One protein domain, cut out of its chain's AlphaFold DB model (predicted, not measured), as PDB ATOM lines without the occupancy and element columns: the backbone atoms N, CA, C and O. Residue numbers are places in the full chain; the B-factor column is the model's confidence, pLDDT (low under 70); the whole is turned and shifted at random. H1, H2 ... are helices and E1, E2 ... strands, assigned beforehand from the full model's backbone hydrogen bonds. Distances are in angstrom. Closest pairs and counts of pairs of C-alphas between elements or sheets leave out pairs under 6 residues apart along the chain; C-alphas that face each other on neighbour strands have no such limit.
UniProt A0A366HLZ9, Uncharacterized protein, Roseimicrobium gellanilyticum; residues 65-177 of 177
ATOM      1  N   LEU A  65       0.072  37.237 -42.960       97.38
ATOM      2  CA  LEU A  65       0.970  37.607 -41.869       97.38
ATOM      3  C   LEU A  65       1.052  39.134 -41.775       97.38
ATOM      4  O   LEU A  65       1.380  39.802 -42.754       97.38
ATOM      5  N   HIS A  66       0.778  39.687 -40.596       97.31
ATOM      6  CA  HIS A  66       0.864  41.124 -40.358       97.31
ATOM      7  C   HIS A  66       2.298  41.637 -40.568       97.31
ATOM      8  O   HIS A  66       3.262  40.973 -40.189       97.31
ATOM      9  N   GLY A  67       2.459  42.853 -41.105       96.75
ATOM     10  CA  GLY A  67       3.784  43.415 -41.417       96.75
ATOM     11  C   GLY A  67       4.727  43.518 -40.210       96.75
ATOM     12  O   GLY A  67       5.929  43.333 -40.353       96.75
ATOM     13  N   ALA A  68       4.172  43.732 -39.014       96.38
ATOM     14  CA  ALA A  68       4.926  43.775 -37.755       96.38
ATOM     15  C   ALA A  68       5.101  42.400 -37.073       96.38
ATOM     16  O   ALA A  68       5.617  42.337 -35.963       96.38
ATOM     17  N   ALA A  69       4.654  41.289 -37.672       97.88
ATOM     18  CA  ALA A  69       4.581  40.003 -36.967       97.88
ATOM     19  C   ALA A  69       5.944  39.475 -36.492       97.88
ATOM     20  O   ALA A  69       6.035  38.880 -35.422       97.88
ATOM     21  N   ASN A  70       7.013  39.711 -37.257       97.88
ATOM     22  CA  ASN A  70       8.362  39.315 -36.843       97.88
ATOM     23  C   ASN A  70       8.863  40.165 -35.668       97.88
ATOM     24  O   ASN A  70       9.425  39.621 -34.726       97.88
ATOM     25  N   GLU A  71       8.595  41.472 -35.678       98.19
ATOM     26  CA  GLU A  71       8.950  42.372 -34.574       98.19
ATOM     27  C   GLU A  71       8.185  41.997 -33.298       98.19
ATOM     28  O   GLU A  71       8.774  41.885 -32.227       98.19
ATOM     29  N   LEU A  72       6.884  41.717 -33.417       98.44
ATOM     30  CA  LEU A  72       6.059  41.239 -32.307       98.44
ATOM     31  C   LEU A  72       6.530  39.878 -31.781       98.44
ATOM     32  O   LEU A  72       6.550  39.661 -30.573       98.44
ATOM     33  N   SER A  73       6.944  38.974 -32.673       98.50
ATOM     34  CA  SER A  73       7.552  37.699 -32.289       98.50
ATOM     35  C   SER A  73       8.856  37.905 -31.523       98.50
ATOM     36  O   SER A  73       9.095  37.210 -30.541       98.50
ATOM     37  N   ASP A  74       9.693  38.855 -31.932       98.38
ATOM     38  CA  ASP A  74      10.937  39.160 -31.227       98.38
ATOM     39  C   ASP A  74      10.663  39.696 -29.816       98.38
ATOM     40  O   ASP A  74      11.337  39.277 -28.876       98.38
ATOM     41  N   LEU A  75       9.639  40.536 -29.632       98.19
ATOM     42  CA  LEU A  75       9.258  41.045 -28.307       98.19
ATOM     43  C   LEU A  75       8.892  39.937 -27.310       98.19
ATOM     44  O   LEU A  75       9.080  40.116 -26.110       98.19
ATOM     45  N   VAL A  76       8.384  38.797 -27.788       98.12
ATOM     46  CA  VAL A  76       7.968  37.681 -26.922       98.12
ATOM     47  C   VAL A  76       8.935  36.501 -26.937       98.12
ATOM     48  O   VAL A  76       8.881  35.677 -26.031       98.12
ATOM     49  N   ALA A  77       9.845  36.396 -27.910       97.12
ATOM     50  CA  ALA A  77      10.676  35.201 -28.107       97.12
ATOM     51  C   ALA A  77      12.182  35.470 -28.261       97.12
ATOM     52  O   ALA A  77      12.967  34.519 -28.241       97.12
ATOM     53  N   LYS A  78      12.628  36.728 -28.395       96.81
ATOM     54  CA  LYS A  78      14.052  37.032 -28.585       96.81
ATOM     55  C   LYS A  78      14.878  36.590 -27.375       96.81
ATOM     56  O   LYS A  78      14.479  36.748 -26.217       96.81
ATOM     57  N   ALA A  79      16.046  36.021 -27.662       94.25
ATOM     58  CA  ALA A  79      17.008  35.630 -26.642       94.25
ATOM     59  C   ALA A  79      17.623  36.869 -25.969       94.25
ATOM     60  O   ALA A  79      17.934  37.854 -26.640       94.25
ATOM     61  N   GLY A  80      17.835  36.790 -24.656       93.75
ATOM     62  CA  GLY A  80      18.473  37.849 -23.870       93.75
ATOM     63  C   GLY A  80      17.540  38.954 -23.367       93.75
ATOM     64  O   GLY A  80      18.031  39.837 -22.675       93.75
ATOM     65  N   LEU A  81      16.239  38.900 -23.679       96.38
ATOM     66  CA  LEU A  81      15.239  39.722 -22.991       96.38
ATOM     67  C   LEU A  81      15.103  39.272 -21.537       96.38
ATOM     68  O   LEU A  81      15.169  38.068 -21.262       96.38
ATOM     69  N   THR A  82      14.897  40.221 -20.625       98.25
ATOM     70  CA  THR A  82      14.505  39.876 -19.255       98.25
ATOM     71  C   THR A  82      13.049  39.395 -19.221       98.25
ATOM     72  O   THR A  82      12.266  39.730 -20.119       98.25
ATOM     73  N   PRO A  83      12.645  38.642 -18.185       98.06
ATOM     74  CA  PRO A  83      11.249  38.241 -18.021       98.06
ATOM     75  C   PRO A  83      10.264  39.415 -17.982       98.06
ATOM     76  O   PRO A  83       9.166  39.335 -18.539       98.06
ATOM     77  N   GLU A  84      10.670  40.541 -17.393       98.25
ATOM     78  CA  GLU A  84       9.880  41.772 -17.354       98.25
ATOM     79  C   GLU A  84       9.723  42.373 -18.754       98.25
ATOM     80  O   GLU A  84       8.621  42.743 -19.151       98.25
ATOM     81  N   GLU A  85      10.797  42.439 -19.544       98.44
ATOM     82  CA  GLU A  85      10.721  42.906 -20.932       98.44
ATOM     83  C   GLU A  85       9.821  41.997 -21.777       98.44
ATOM     84  O   GLU A  85       9.031  42.485 -22.591       98.44
ATOM     85  N   ARG A  86       9.890  40.680 -21.554       98.19
ATOM     86  CA  ARG A  86       9.083  39.708 -22.292       98.19
ATOM     87  C   ARG A  86       7.596  39.844 -21.984       98.19
ATOM     88  O   ARG A  86       6.798  39.889 -22.920       98.19
ATOM     89  N   ILE A  87       7.200  39.961 -20.710       98.44
ATOM     90  CA  ILE A  87       5.779  40.150 -20.364       98.44
ATOM     91  C   ILE A  87       5.248  41.502 -20.871       98.44
ATOM     92  O   ILE A  87       4.110  41.572 -21.338       98.44
ATOM     93  N   GLN A  88       6.076  42.556 -20.907       98.50
ATOM     94  CA  GLN A  88       5.719  43.808 -21.591       98.50
ATOM     95  C   GLN A  88       5.533  43.603 -23.103       98.50
ATOM     96  O   GLN A  88       4.602  44.152 -23.697       98.50
ATOM     97  N   GLY A  89       6.362  42.760 -23.727       98.44
ATOM     98  CA  GLY A  89       6.197  42.321 -25.113       98.44
ATOM     99  C   GLY A  89       4.852  41.634 -25.370       98.44
ATOM    100  O   GLY A  89       4.183  41.942 -26.360       98.44
ATOM    101  N   VAL A  90       4.401  40.776 -24.448       98.62
ATOM    102  CA  VAL A  90       3.054  40.176 -24.497       98.62
ATOM    103  C   VAL A  90       1.973  41.258 -24.401       98.62
ATOM    104  O   VAL A  90       1.018  41.253 -25.180       98.62
ATOM    105  N   GLY A  91       2.147  42.250 -23.525       98.25
ATOM    106  CA  GLY A  91       1.268  43.420 -23.449       98.25
ATOM    107  C   GLY A  91       1.159  44.191 -24.767       98.25
ATOM    108  O   GLY A  91       0.054  44.519 -25.211       98.25
ATOM    109  N   GLN A  92       2.291  44.434 -25.433       98.25
ATOM    110  CA  GLN A  92       2.345  45.116 -26.729       98.25
ATOM    111  C   GLN A  92       1.676  44.291 -27.843       98.25
ATOM    112  O   GLN A  92       0.984  44.842 -28.709       98.25
ATOM    113  N   LEU A  93       1.834  42.969 -27.808       98.31
ATOM    114  CA  LEU A  93       1.160  42.048 -28.718       98.31
ATOM    115  C   LEU A  93      -0.366  42.134 -28.566       98.31
ATOM    116  O   LEU A  93      -1.075  42.350 -29.553       98.31
ATOM    117  N   LEU A  94      -0.869  42.055 -27.332       98.00
ATOM    118  CA  LEU A  94      -2.298  42.196 -27.038       98.00
ATOM    119  C   LEU A  94      -2.820  43.593 -27.391       98.00
ATOM    120  O   LEU A  94      -3.916  43.726 -27.933       98.00
ATOM    121  N   TYR A  95      -2.034  44.644 -27.142       97.25
ATOM    122  CA  TYR A  95      -2.369  45.999 -27.572       97.25
ATOM    123  C   TYR A  95      -2.552  46.079 -29.087       97.25
ATOM    124  O   TYR A  95      -3.546  46.633 -29.558       97.25
ATOM    125  N   THR A  96      -1.635  45.487 -29.850       97.81
ATOM    126  CA  THR A  96      -1.696  45.476 -31.317       97.81
ATOM    127  C   THR A  96      -2.931  44.728 -31.805       97.81
ATOM    128  O   THR A  96      -3.640  45.214 -32.688       97.81
ATOM    129  N   TYR A  97      -3.258  43.603 -31.163       97.62
ATOM    130  CA  TYR A  97      -4.512  42.902 -31.409       97.62
ATOM    131  C   TYR A  97      -5.720  43.817 -31.146       97.62
ATOM    132  O   TYR A  97      -6.556  44.002 -32.025       97.62
ATOM    133  N   ARG A  98      -5.789  44.513 -30.007       96.88
ATOM    134  CA  ARG A  98      -6.898  45.450 -29.732       96.88
ATOM    135  C   ARG A  98      -7.047  46.543 -30.791       96.88
ATOM    136  O   ARG A  98      -8.175  46.868 -31.155       96.88
ATOM    137  N   GLN A  99      -5.945  47.098 -31.298       96.19
ATOM    138  CA  GLN A  99      -5.997  48.111 -32.362       96.19
ATOM    139  C   GLN A  99      -6.561  47.542 -33.668       96.19
ATOM    140  O   GLN A  99      -7.326  48.209 -34.362       96.19
ATOM    141  N   GLY A 100      -6.206  46.297 -33.991       95.06
ATOM    142  CA  GLY A 100      -6.700  45.608 -35.175       95.06
ATOM    143  C   GLY A 100      -8.151  45.150 -35.044       95.06
ATOM    144  O   GLY A 100      -8.907  45.274 -36.000       95.06
ATOM    145  N   PHE A 101      -8.561  44.639 -33.888       95.12
ATOM    146  CA  PHE A 101      -9.781  43.834 -33.744       95.12
ATOM    147  C   PHE A 101     -10.831  44.453 -32.809       95.12
ATOM    148  O   PHE A 101     -11.927  43.923 -32.677       95.12
ATOM    149  N   GLY A 102     -10.532  45.589 -32.171       95.38
ATOM    150  CA  GLY A 102     -11.472  46.328 -31.318       95.38
ATOM    151  C   GLY A 102     -11.572  45.828 -29.872       95.38
ATOM    152  O   GLY A 102     -12.206  46.489 -29.045       95.38
ATOM    153  N   GLY A 103     -10.914  44.717 -29.540       96.19
ATOM    154  CA  GLY A 103     -10.873  44.147 -28.197       96.19
ATOM    155  C   GLY A 103      -9.789  43.082 -28.052       96.19
ATOM    156  O   GLY A 103      -9.072  42.795 -29.006       96.19
ATOM    157  N   ASN A 104      -9.623  42.554 -26.841       96.88
ATOM    158  CA  ASN A 104      -8.696  41.471 -26.542       96.88
ATOM    159  C   ASN A 104      -9.155  40.169 -27.214       96.88
ATOM    160  O   ASN A 104     -10.361  39.970 -27.392       96.88
ATOM    161  N   PRO A 105      -8.220  39.269 -27.554       96.50
ATOM    162  CA  PRO A 105      -8.597  37.920 -27.944       96.50
ATOM    163  C   PRO A 105      -9.327  37.241 -26.768       96.50
ATOM    164  O   PRO A 105      -8.877  37.368 -25.628       96.50
ATOM    165  N   PRO A 106     -10.477  36.586 -26.991       92.44
ATOM    166  CA  PRO A 106     -11.204  35.904 -25.927       92.44
ATOM    167  C   PRO A 106     -10.602  34.522 -25.628       92.44
ATOM    168  O   PRO A 106      -9.911  33.949 -26.465       92.44
ATOM    169  N   GLY A 107     -10.963  33.960 -24.473       95.81
ATOM    170  CA  GLY A 107     -10.700  32.559 -24.136       95.81
ATOM    171  C   GLY A 107      -9.460  32.334 -23.275       95.81
ATOM    172  O   GLY A 107      -8.990  33.243 -22.588       95.81
ATOM    173  N   LEU A 108      -8.999  31.083 -23.268       97.56
ATOM    174  CA  LEU A 108      -7.797  30.639 -22.561       97.56
ATOM    175  C   LEU A 108      -6.550  30.851 -23.434       97.56
ATOM    176  O   LEU A 108      -6.625  31.398 -24.532       97.56
ATOM    177  N   ASN A 109      -5.380  30.432 -22.953       98.62
ATOM    178  CA  ASN A 109      -4.108  30.649 -23.642       98.62
ATOM    179  C   ASN A 109      -4.107  30.115 -25.086       98.62
ATOM    180  O   ASN A 109      -3.722  30.830 -26.009       98.62
ATOM    181  N   GLU A 110      -4.615  28.907 -25.298       98.56
ATOM    182  CA  GLU A 110      -4.705  28.257 -26.606       98.56
ATOM    183  C   GLU A 110      -5.625  29.020 -27.564       98.56
ATOM    184  O   GLU A 110      -5.325  29.144 -28.755       98.56
ATOM    185  N   ASP A 111      -6.734  29.561 -27.051       98.44
ATOM    186  CA  ASP A 111      -7.674  30.376 -27.827       98.44
ATOM    187  C   ASP A 111      -7.025  31.706 -28.224       98.44
ATOM    188  O   ASP A 111      -7.098  32.130 -29.382       98.44
ATOM    189  N   VAL A 112      -6.312  32.330 -27.279       98.56
ATOM    190  CA  VAL A 112      -5.538  33.554 -27.505       98.56
ATOM    191  C   VAL A 112      -4.475  33.323 -28.577       98.56
ATOM    192  O   VAL A 112      -4.405  34.087 -29.540       98.56
ATOM    193  N   VAL A 113      -3.686  32.250 -28.484       98.75
ATOM    194  CA  VAL A 113      -2.686  31.895 -29.504       98.75
ATOM    195  C   VAL A 113      -3.341  31.618 -30.851       98.75
ATOM    196  O   VAL A 113      -2.868  32.107 -31.875       98.75
ATOM    197  N   THR A 114      -4.449  30.881 -30.871       98.50
ATOM    198  CA  THR A 114      -5.202  30.575 -32.093       98.50
ATOM    199  C   THR A 114      -5.644  31.857 -32.806       98.50
ATOM    200  O   THR A 114      -5.428  32.005 -34.016       98.50
ATOM    201  N   ALA A 115      -6.158  32.833 -32.055       98.19
ATOM    202  CA  ALA A 115      -6.497  34.152 -32.575       98.19
ATOM    203  C   ALA A 115      -5.258  34.920 -33.069       98.19
ATOM    204  O   ALA A 115      -5.292  35.507 -34.153       98.19
ATOM    205  N   LEU A 116      -4.142  34.890 -32.331       98.38
ATOM    206  CA  LEU A 116      -2.879  35.540 -32.715       98.38
ATOM    207  C   LEU A 116      -2.236  34.921 -33.967       98.38
ATOM    208  O   LEU A 116      -1.556  35.623 -34.714       98.38
ATOM    209  N   LEU A 117      -2.484  33.636 -34.229       98.31
ATOM    210  CA  LEU A 117      -2.043  32.915 -35.427       98.31
ATOM    211  C   LEU A 117      -2.975  33.104 -36.633       98.31
ATOM    212  O   LEU A 117      -2.758  32.479 -37.673       98.31
ATOM    213  N   GLY A 118      -3.982  33.974 -36.521       96.94
ATOM    214  CA  GLY A 118      -4.816  34.400 -37.643       96.94
ATOM    215  C   GLY A 118      -6.163  33.699 -37.756       96.94
ATOM    216  O   GLY A 118      -6.891  33.963 -38.710       96.94
ATOM    217  N   VAL A 119      -6.538  32.845 -36.798       96.50
ATOM    218  CA  VAL A 119      -7.912  32.322 -36.699       96.50
ATOM    219  C   VAL A 119      -8.775  33.376 -36.002       96.50
ATOM    220  O   VAL A 119      -9.189  33.243 -34.856       96.50
ATOM    221  N   ASN A 120      -8.971  34.487 -36.704       95.12
ATOM    222  CA  ASN A 120      -9.709  35.663 -36.263       95.12
ATOM    223  C   ASN A 120     -10.501  36.256 -37.438       95.12
ATOM    224  O   ASN A 120     -10.312  35.868 -38.591       95.12
ATOM    225  N   GLU A 121     -11.376  37.221 -37.154       93.50
ATOM    226  CA  GLU A 121     -12.304  37.807 -38.138       93.50
ATOM    227  C   GLU A 121     -11.618  38.462 -39.348       93.50
ATOM    228  O   GLU A 121     -12.253  38.657 -40.383       93.50
ATOM    229  N   LYS A 122     -10.329  38.814 -39.235       95.50
ATOM    230  CA  LYS A 122      -9.558  39.463 -40.308       95.50
ATOM    231  C   LYS A 122      -8.574  38.528 -40.998       95.50
ATOM    232  O   LYS A 122      -7.798  39.000 -41.824       95.50
ATOM    233  N   HIS A 123      -8.552  37.243 -40.641       96.19
ATOM    234  CA  HIS A 123      -7.599  36.266 -41.169       96.19
ATOM    235  C   HIS A 123      -6.144  36.765 -41.132       96.19
ATOM    236  O   HIS A 123      -5.362  36.494 -42.037       96.19
ATOM    237  N   THR A 124      -5.784  37.541 -40.105       97.31
ATOM    238  CA  THR A 124      -4.475  38.202 -40.011       97.31
ATOM    239  C   THR A 124      -3.710  37.673 -38.806       97.31
ATOM    240  O   THR A 124      -4.162  37.831 -37.673       97.31
ATOM    241  N   ALA A 125      -2.547  37.066 -39.028       98.19
ATOM    242  CA  ALA A 125      -1.672  36.570 -37.972       98.19
ATOM    243  C   ALA A 125      -0.743  37.680 -37.454       98.19
ATOM    244  O   ALA A 125      -0.020  38.306 -38.229       98.19
ATOM    245  N   LEU A 126      -0.736  37.900 -36.138       98.50
ATOM    246  CA  LEU A 126       0.197  38.804 -35.452       98.50
ATOM    247  C   LEU A 126       1.470  38.101 -34.982       98.50
ATOM    248  O   LEU A 126       2.460  38.772 -34.709       98.50
ATOM    249  N   LEU A 127       1.456  36.770 -34.916       98.56
ATOM    250  CA  LEU A 127       2.641  35.955 -34.687       98.56
ATOM    251  C   LEU A 127       2.832  34.959 -35.837       98.56
ATOM    252  O   LEU A 127       1.854  34.402 -36.344       98.56
ATOM    253  N   PRO A 128       4.081  34.677 -36.243       97.94
ATOM    254  CA  PRO A 128       4.356  33.555 -37.124       97.94
ATOM    255  C   PRO A 128       4.123  32.235 -36.376       97.94
ATOM    256  O   PRO A 128       4.416  32.115 -35.186       97.94
ATOM    257  N   LYS A 129       3.694  31.188 -37.092       96.44
ATOM    258  CA  LYS A 129       3.555  29.825 -36.529       96.44
ATOM    259  C   LYS A 129       4.866  29.257 -35.971       96.44
ATOM    260  O   LYS A 129       4.846  28.307 -35.205       96.44
ATOM    261  N   THR A 130       5.997  29.821 -36.389       96.62
ATOM    262  CA  THR A 130       7.351  29.454 -35.961       96.62
ATOM    263  C   THR A 130       7.845  30.269 -34.762       96.62
ATOM    264  O   THR A 130       9.028  30.197 -34.441       96.62
ATOM    265  N   CYS A 131       6.993  31.087 -34.131       98.19
ATOM    266  CA  CYS A 131       7.360  31.853 -32.942       98.19
ATOM    267  C   CYS A 131       7.832  30.904 -31.828       98.19
ATOM    268  O   CYS A 131       7.089  30.021 -31.406       98.19
ATOM    269  N   ALA A 132       9.060  31.087 -31.336       97.50
ATOM    270  CA  ALA A 132       9.671  30.167 -30.370       97.50
ATOM    271  C   ALA A 132       9.022  30.202 -28.972       97.50
ATOM    272  O   ALA A 132       9.225  29.280 -28.180       97.50
ATOM    273  N   ALA A 133       8.244  31.248 -28.677       98.06
ATOM    274  CA  ALA A 133       7.441  31.350 -27.461       98.06
ATOM    275  C   ALA A 133       6.140  30.529 -27.534       98.06
ATOM    276  O   ALA A 133       5.440  30.421 -26.532       98.06
ATOM    277  N   ILE A 134       5.804  29.943 -28.690       98.69
ATOM    278  CA  ILE A 134       4.657  29.042 -28.825       98.69
ATOM    279  C   ILE A 134       5.134  27.597 -28.660       98.69
ATOM    280  O   ILE A 134       5.965  27.115 -29.433       98.69
ATOM    281  N   ARG A 135       4.588  26.887 -27.670       98.38
ATOM    282  CA  ARG A 135       4.828  25.456 -27.425       98.38
ATOM    283  C   ARG A 135       3.492  24.762 -27.223       98.38
ATOM    284  O   ARG A 135       2.665  25.245 -26.465       98.38
ATOM    285  N   ASP A 136       3.261  23.679 -27.960       97.50
ATOM    286  CA  ASP A 136       2.018  22.894 -27.890       97.50
ATOM    287  C   ASP A 136       0.729  23.727 -28.058       97.50
ATOM    288  O   ASP A 136      -0.315  23.423 -27.493       97.50
ATOM    289  N   GLY A 137       0.798  24.789 -28.870       98.06
ATOM    290  CA  GLY A 137      -0.327  25.697 -29.118       98.06
ATOM    291  C   GLY A 137      -0.548  26.755 -28.034       98.06
ATOM    292  O   GLY A 137      -1.478  27.543 -28.162       98.06
ATOM    293  N   GLN A 138       0.314  26.813 -27.019       98.75
ATOM    294  CA  GLN A 138       0.266  27.789 -25.936       98.75
ATOM    295  C   GLN A 138       1.424  28.787 -26.024       98.75
ATOM    296  O   GLN A 138       2.535  28.432 -26.418       98.75
ATOM    297  N   LEU A 139       1.183  30.035 -25.626       98.75
ATOM    298  CA  LEU A 139       2.220  31.035 -25.411       98.75
ATOM    299  C   LEU A 139       2.813  30.810 -24.022       98.75
ATOM    300  O   LEU A 139       2.100  30.932 -23.022       98.75
ATOM    301  N   VAL A 140       4.101  30.485 -23.968       98.81
ATOM    302  CA  VAL A 140       4.814  30.177 -22.725       98.81
ATOM    303  C   VAL A 140       5.734  31.316 -22.297       98.81
ATOM    304  O   VAL A 140       6.253  32.057 -23.134       98.81
ATOM    305  N   ASP A 141       5.945  31.432 -20.992       98.50
ATOM    306  CA  ASP A 141       6.925  32.331 -20.388       98.50
ATOM    307  C   ASP A 141       8.369  31.799 -20.505       98.50
ATOM    308  O   ASP A 141       8.639  30.752 -21.106       98.50
ATOM    309  N   ASP A 142       9.325  32.533 -19.924       97.56
ATOM    310  CA  ASP A 142      10.751  32.181 -19.934       97.56
ATOM    311  C   ASP A 142      11.058  30.817 -19.305       97.56
ATOM    312  O   ASP A 142      12.031  30.155 -19.682       97.56
ATOM    313  N   TRP A 143      10.214  30.361 -18.381       98.19
ATOM    314  CA  TRP A 143      10.384  29.087 -17.689       98.19
ATOM    315  C   TRP A 143       9.644  27.944 -18.378       98.19
ATOM    316  O   TRP A 143       9.837  26.783 -17.997       98.19
ATOM    317  N   GLY A 144       8.907  28.242 -19.450       97.94
ATOM    318  CA  GLY A 144       8.149  27.288 -20.248       97.94
ATOM    319  C   GLY A 144       6.743  27.025 -19.720       97.94
ATOM    320  O   GLY A 144       6.109  26.088 -20.202       97.94
ATOM    321  N   THR A 145       6.269  27.818 -18.761       98.69
ATOM    322  CA  THR A 145       4.908  27.720 -18.240       98.69
ATOM    323  C   THR A 145       3.977  28.560 -19.115       98.69
ATOM    324  O   THR A 145       4.331  29.682 -19.475       98.69
ATOM    325  N   PRO A 146       2.792  28.061 -19.502       98.75
ATOM    326  CA  PRO A 146       1.827  28.862 -20.245       98.75
ATOM    327  C   PRO A 146       1.439  30.123 -19.472       98.75
ATOM    328  O   PRO A 146       1.098  30.045 -18.292       98.75
ATOM    329  N   TYR A 147       1.440  31.276 -20.145       98.81
ATOM    330  CA  TYR A 147       0.876  32.494 -19.565       98.81
ATOM    331  C   TYR A 147      -0.588  32.269 -19.182       98.81
ATOM    332  O   TYR A 147      -1.362  31.671 -19.939       98.81
ATOM    333  N   TRP A 148      -0.995  32.806 -18.039       98.69
ATOM    334  CA  TRP A 148      -2.399  32.881 -17.678       98.69
ATOM    335  C   TRP A 148      -2.986  34.197 -18.183       98.69
ATOM    336  O   TRP A 148      -2.459  35.273 -17.897       98.69
ATOM    337  N   PHE A 149      -4.069  34.096 -18.952       98.56
ATOM    338  CA  PHE A 149      -4.810  35.238 -19.475       98.56
ATOM    339  C   PHE A 149      -6.171  35.320 -18.799       98.56
ATOM    340  O   PHE A 149      -6.929  34.348 -18.789       98.56
ATOM    341  N   HIS A 150      -6.513  36.502 -18.298       97.31
ATOM    342  CA  HIS A 150      -7.827  36.769 -17.736       97.31
ATOM    343  C   HIS A 150      -8.387  38.078 -18.265       97.31
ATOM    344  O   HIS A 150      -7.959  39.174 -17.908       97.31
ATOM    345  N   ALA A 151      -9.370  37.966 -19.157       94.25
ATOM    346  CA  ALA A 151     -10.071  39.122 -19.687       94.25
ATOM    347  C   ALA A 151     -10.981  39.730 -18.607       94.25
ATOM    348  O   ALA A 151     -12.063  39.216 -18.330       94.25
ATOM    349  N   ILE A 152     -10.555  40.859 -18.039       95.19
ATOM    350  CA  ILE A 152     -11.361  41.670 -17.114       95.19
ATOM    351  C   ILE A 152     -12.475  42.385 -17.893       95.19
ATOM    352  O   ILE A 152     -13.611  42.515 -17.438       95.19
ATOM    353  N   SER A 153     -12.159  42.852 -19.103       94.88
ATOM    354  CA  SER A 153     -13.117  43.435 -20.041       94.88
ATOM    355  C   SER A 153     -12.680  43.184 -21.485       94.88
ATOM    356  O   SER A 153     -11.618  42.619 -21.745       94.88
ATOM    357  N   SER A 154     -13.451  43.676 -22.458       92.25
ATOM    358  CA  SER A 154     -13.029  43.619 -23.861       92.25
ATOM    359  C   SER A 154     -11.730  44.382 -24.137       92.25
ATOM    360  O   SER A 154     -11.115  44.144 -25.168       92.25
ATOM    361  N   LYS A 155     -11.288  45.290 -23.256       93.31
ATOM    362  CA  LYS A 155     -10.084  46.113 -23.469       93.31
ATOM    363  C   LYS A 155      -8.994  45.932 -22.417       93.31
ATOM    364  O   LYS A 155      -7.876  46.372 -22.662       93.31
ATOM    365  N   GLN A 156      -9.304  45.284 -21.299       95.56
ATOM    366  CA  GLN A 156      -8.377  45.042 -20.197       95.56
ATOM    367  C   GLN A 156      -8.231  43.539 -19.980       95.56
ATOM    368  O   GLN A 156      -9.229  42.815 -19.961       95.56
ATOM    369  N   MET A 157      -6.992  43.076 -19.868       97.25
ATOM    370  CA  MET A 157      -6.668  41.668 -19.687       97.25
ATOM    371  C   MET A 157      -5.475  41.573 -18.758       97.25
ATOM    372  O   MET A 157      -4.424  42.123 -19.066       97.25
ATOM    373  N   GLU A 158      -5.657  40.848 -17.666       98.06
ATOM    374  CA  GLU A 158      -4.545  40.442 -16.828       98.06
ATOM    375  C   GLU A 158      -3.758  39.347 -17.556       98.06
ATOM    376  O   GLU A 158      -4.330  38.396 -18.103       98.06
ATOM    377  N   VAL A 159      -2.442  39.507 -17.571       98.56
ATOM    378  CA  VAL A 159      -1.466  38.536 -18.054       98.56
ATOM    379  C   VAL A 159      -0.561  38.186 -16.890       98.56
ATOM    380  O   VAL A 159      -0.029  39.078 -16.231       98.56
ATOM    381  N   ARG A 160      -0.355  36.892 -16.660       98.69
ATOM    382  CA  ARG A 160       0.472  36.394 -15.564       98.69
ATOM    383  C   ARG A 160       1.428  35.315 -16.052       98.69
ATOM    384  O   ARG A 160       0.998  34.349 -16.681       98.69
ATOM    385  N   SER A 161       2.717  35.502 -15.788       98.75
ATOM    386  CA  SER A 161       3.731  34.444 -15.851       98.75
ATOM    387  C   SER A 161       3.828  33.780 -14.484       98.75
ATOM    388  O   SER A 161       3.758  34.483 -13.478       98.75
ATOM    389  N   ALA A 162       4.021  32.462 -14.469       98.62
ATOM    390  CA  ALA A 162       4.157  31.674 -13.243       98.62
ATOM    391  C   ALA A 162       5.563  31.751 -12.623       98.62
ATOM    392  O   ALA A 162       5.879  30.988 -11.722       98.62
ATOM    393  N   GLY A 163       6.449  32.582 -13.178       98.38
ATOM    394  CA  GLY A 163       7.783  32.770 -12.633       98.38
ATOM    395  C   GLY A 163       8.685  31.522 -12.663       98.38
ATOM    396  O   GLY A 163       8.355  30.475 -13.243       98.38
ATOM    397  N   PRO A 164       9.880  31.642 -12.065       98.56
ATOM    398  CA  PRO A 164      10.812  30.544 -11.834       98.56
ATOM    399  C   PRO A 164      10.241  29.306 -11.141       98.56
ATOM    400  O   PRO A 164      10.684  28.196 -11.460       98.56
ATOM    401  N   ASP A 165       9.317  29.469 -10.190       98.38
ATOM    402  CA  ASP A 165       8.737  28.337  -9.454       98.38
ATOM    403  C   ASP A 165       7.709  27.533 -10.275       98.38
ATOM    404  O   ASP A 165       7.506  26.346 -10.002       98.38
ATOM    405  N   ARG A 166       7.182  28.131 -11.356       98.50
ATOM    406  CA  ARG A 166       6.210  27.552 -12.297       98.50
ATOM    407  C   ARG A 166       4.850  27.240 -11.672       98.50
ATOM    408  O   ARG A 166       4.086  26.453 -12.240       98.50
ATOM    409  N   GLU A 167       4.531  27.849 -10.542       98.50
ATOM    410  CA  GLU A 167       3.240  27.736  -9.877       98.50
ATOM    411  C   GLU A 167       2.511  29.079  -9.962       98.50
ATOM    412  O   GLU A 167       3.004  30.101  -9.516       98.50
ATOM    413  N   LEU A 168       1.305  29.091 -10.535       98.12
ATOM    414  CA  LEU A 168       0.520  30.323 -10.607       98.12
ATOM    415  C   LEU A 168       0.031  30.755  -9.220       98.12
ATOM    416  O   LEU A 168      -0.363  29.929  -8.392       98.12
ATOM    417  N   PHE A 169      -0.097  32.068  -9.054       97.75
ATOM    418  CA  PHE A 169      -0.599  32.754  -7.866       97.75
ATOM    419  C   PHE A 169       0.340  32.666  -6.660       97.75
ATOM    420  O   PHE A 169      -0.108  32.664  -5.507       97.75
ATOM    421  N   THR A 170       1.644  32.649  -6.927       98.38
ATOM    422  CA  THR A 170       2.691  32.783  -5.914       98.38
ATOM    423  C   THR A 170       3.278  34.205  -5.926       98.38
ATOM    424  O   THR A 170       2.979  35.012  -6.810       98.38
ATOM    425  N   PRO A 171       4.092  34.581  -4.921       98.38
ATOM    426  CA  PRO A 171       4.761  35.884  -4.899       98.38
ATOM    427  C   PRO A 171       5.806  36.114  -6.005       98.38
ATOM    428  O   PRO A 171       6.283  37.239  -6.129       98.38
ATOM    429  N   ASP A 172       6.202  35.069  -6.733       98.06
ATOM    430  CA  ASP A 172       7.232  35.093  -7.784       98.06
ATOM    431  C   ASP A 172       6.650  35.413  -9.175       98.06
ATOM    432  O   ASP A 172       7.378  35.736 -10.114       98.06
ATOM    433  N   ASP A 173       5.322  35.377  -9.297       98.62
ATOM    434  CA  ASP A 173       4.613  35.701 -10.526       98.62
ATOM    435  C   ASP A 173       4.931  37.110 -11.039       98.62
ATOM    436  O   ASP A 173       4.936  38.100 -10.299       98.62
ATOM    437  N   LEU A 174       5.039  37.220 -12.361       98.62
ATOM    438  CA  LEU A 174       5.056  38.507 -13.051       98.62
ATOM    439  C   LEU A 174       3.671  38.784 -13.622       98.62
ATOM    440  O   LEU A 174       3.119  37.947 -14.337       98.62
ATOM    441  N   THR A 175       3.127  39.967 -13.348       98.19
ATOM    442  CA  THR A 175       1.770  40.354 -13.757       98.19
ATOM    443  C   THR A 175       1.750  41.644 -14.566       98.19
ATOM    444  O   THR A 175       2.517  42.569 -14.293       98.19
ATOM    445  N   LEU A 176       0.819  41.733 -15.514       97.38
ATOM    446  CA  LEU A 176       0.526  42.917 -16.322       97.38
ATOM    447  C   LEU A 176      -0.995  43.058 -16.501       97.38
ATOM    448  O   LEU A 176      -1.652  42.049 -16.726       97.38
ATOM    449  N   GLU A 177      -1.542  44.278 -16.454       91.19
ATOM    450  CA  GLU A 177      -2.982  44.576 -16.639       91.19
ATOM    451  C   GLU A 177      -3.250  45.694 -17.659       91.19
ATOM    452  O   GLU A 177      -2.420  46.631 -17.748       91.19
TER     453      GLU A 177
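AT A GLANCE: This is residues 65 to 177 of the 177 residues of an uncharacterized protein of Roseimicrobium gellanilyticum (UniProt A0A366HLZ9). What is the main picture? One long helix, H2, packs along one face of a small three-stranded sheet, and the shorter H1 before it makes a helical hairpin with it, away from the sheet. The short H3 and much of the long unnamed stretch 117 to 147 make the side of the body away from H2. What is it built of? The printed part has 113 residues, with three named helices and then three named strands in the order H1 H2 H3 E1 E2 E3; the antiparallel sheet runs E1 E2 E3, and the class is mixed, helices and strands, though under half of the residues, 48 of 113, are in named elements. How is the whole shaped? It is compact and rounded, with a radius of gyration of the C-alphas of 12.9 A and spans of 38 by 30 by 22 A.

HOW THE PARTS SIT: How do the first two helices stand? H1, residues 69 to 77, and H2, residues 83 to 101, form a helical hairpin: they touch at a shallow tilt of 31 degrees, opposite ways, and their closest C-alphas are those of Leu 75 and Gly 89, 4.6 A apart. H2 touches H1 with residues 85 to 93 alone. What does H3 meet? H3, residues 109 to 116, is close to H2 but not clearly touching it, at a steep tilt of 54 degrees, and their closest C-alphas, those of Tyr 97 and Leu 116, are 7.7 A apart. H3 and H1 are apart. How do the strands pair? E1, residues 148 to 151, E2, residues 157 to 161, and E3, residues 174 to 176, form a meander, each strand the antiparallel neighbour of the one before; E1 and E2 are a hairpin, with N 150 and O 158 at 2.9 A, within hydrogen-bond range. E2 and E3 are a hairpin too, with N 159 and O 176 at 2.8 A, within hydrogen-bond range. Which helices are on the sheet? H2 is on one face, two layers in all, at a height over the sheet of 10.1 A; it lies over E2 and E3 and runs along the strands, at 25 degrees to E2 on the local plane, and the C-alphas of Ile 87 and Leu 176, the closest of H2 and E3, are 7.2 A apart. H3 only grazes the sheet with residues 109 to 112, and H1 is not on it.

IN THESE COORDINATES: Where do the helices run? H1 begins with C-alpha 69 at (4.581, 40.003, -36.967) and is 11.8 A long; H2 is 26.8 A from C-alpha 83 to C-alpha 101, and H3 is 10.4 A. In H1, H2 and H3 every O i to N i+4 pair is within hydrogen-bond range. Where do the strands lie? E1 is 10.1 A long and E2 is 13.2 A, beginning with C-alpha 157 at (-6.668, 41.668, -19.687). E3 is 7.1 A long and ends with C-alpha 176 at (0.526, 42.917, -16.322).

THE WHOLE: How far does it reach? The two C-alphas farthest apart are those of Lys 122 and Pro 171, at 38.4 A. Which links are long? Those from H3 to E1, with 31 residues, and from E2 to E3, with 12 residues, are long; in the first, residues 134 to 135 pair with residues 138 to 139, antiparallel. Is anything cut or uncertain? The printed part has no cut and ends at residue 177, the chain's last; its mean pLDDT is 97.4, and no printed residue is under 70.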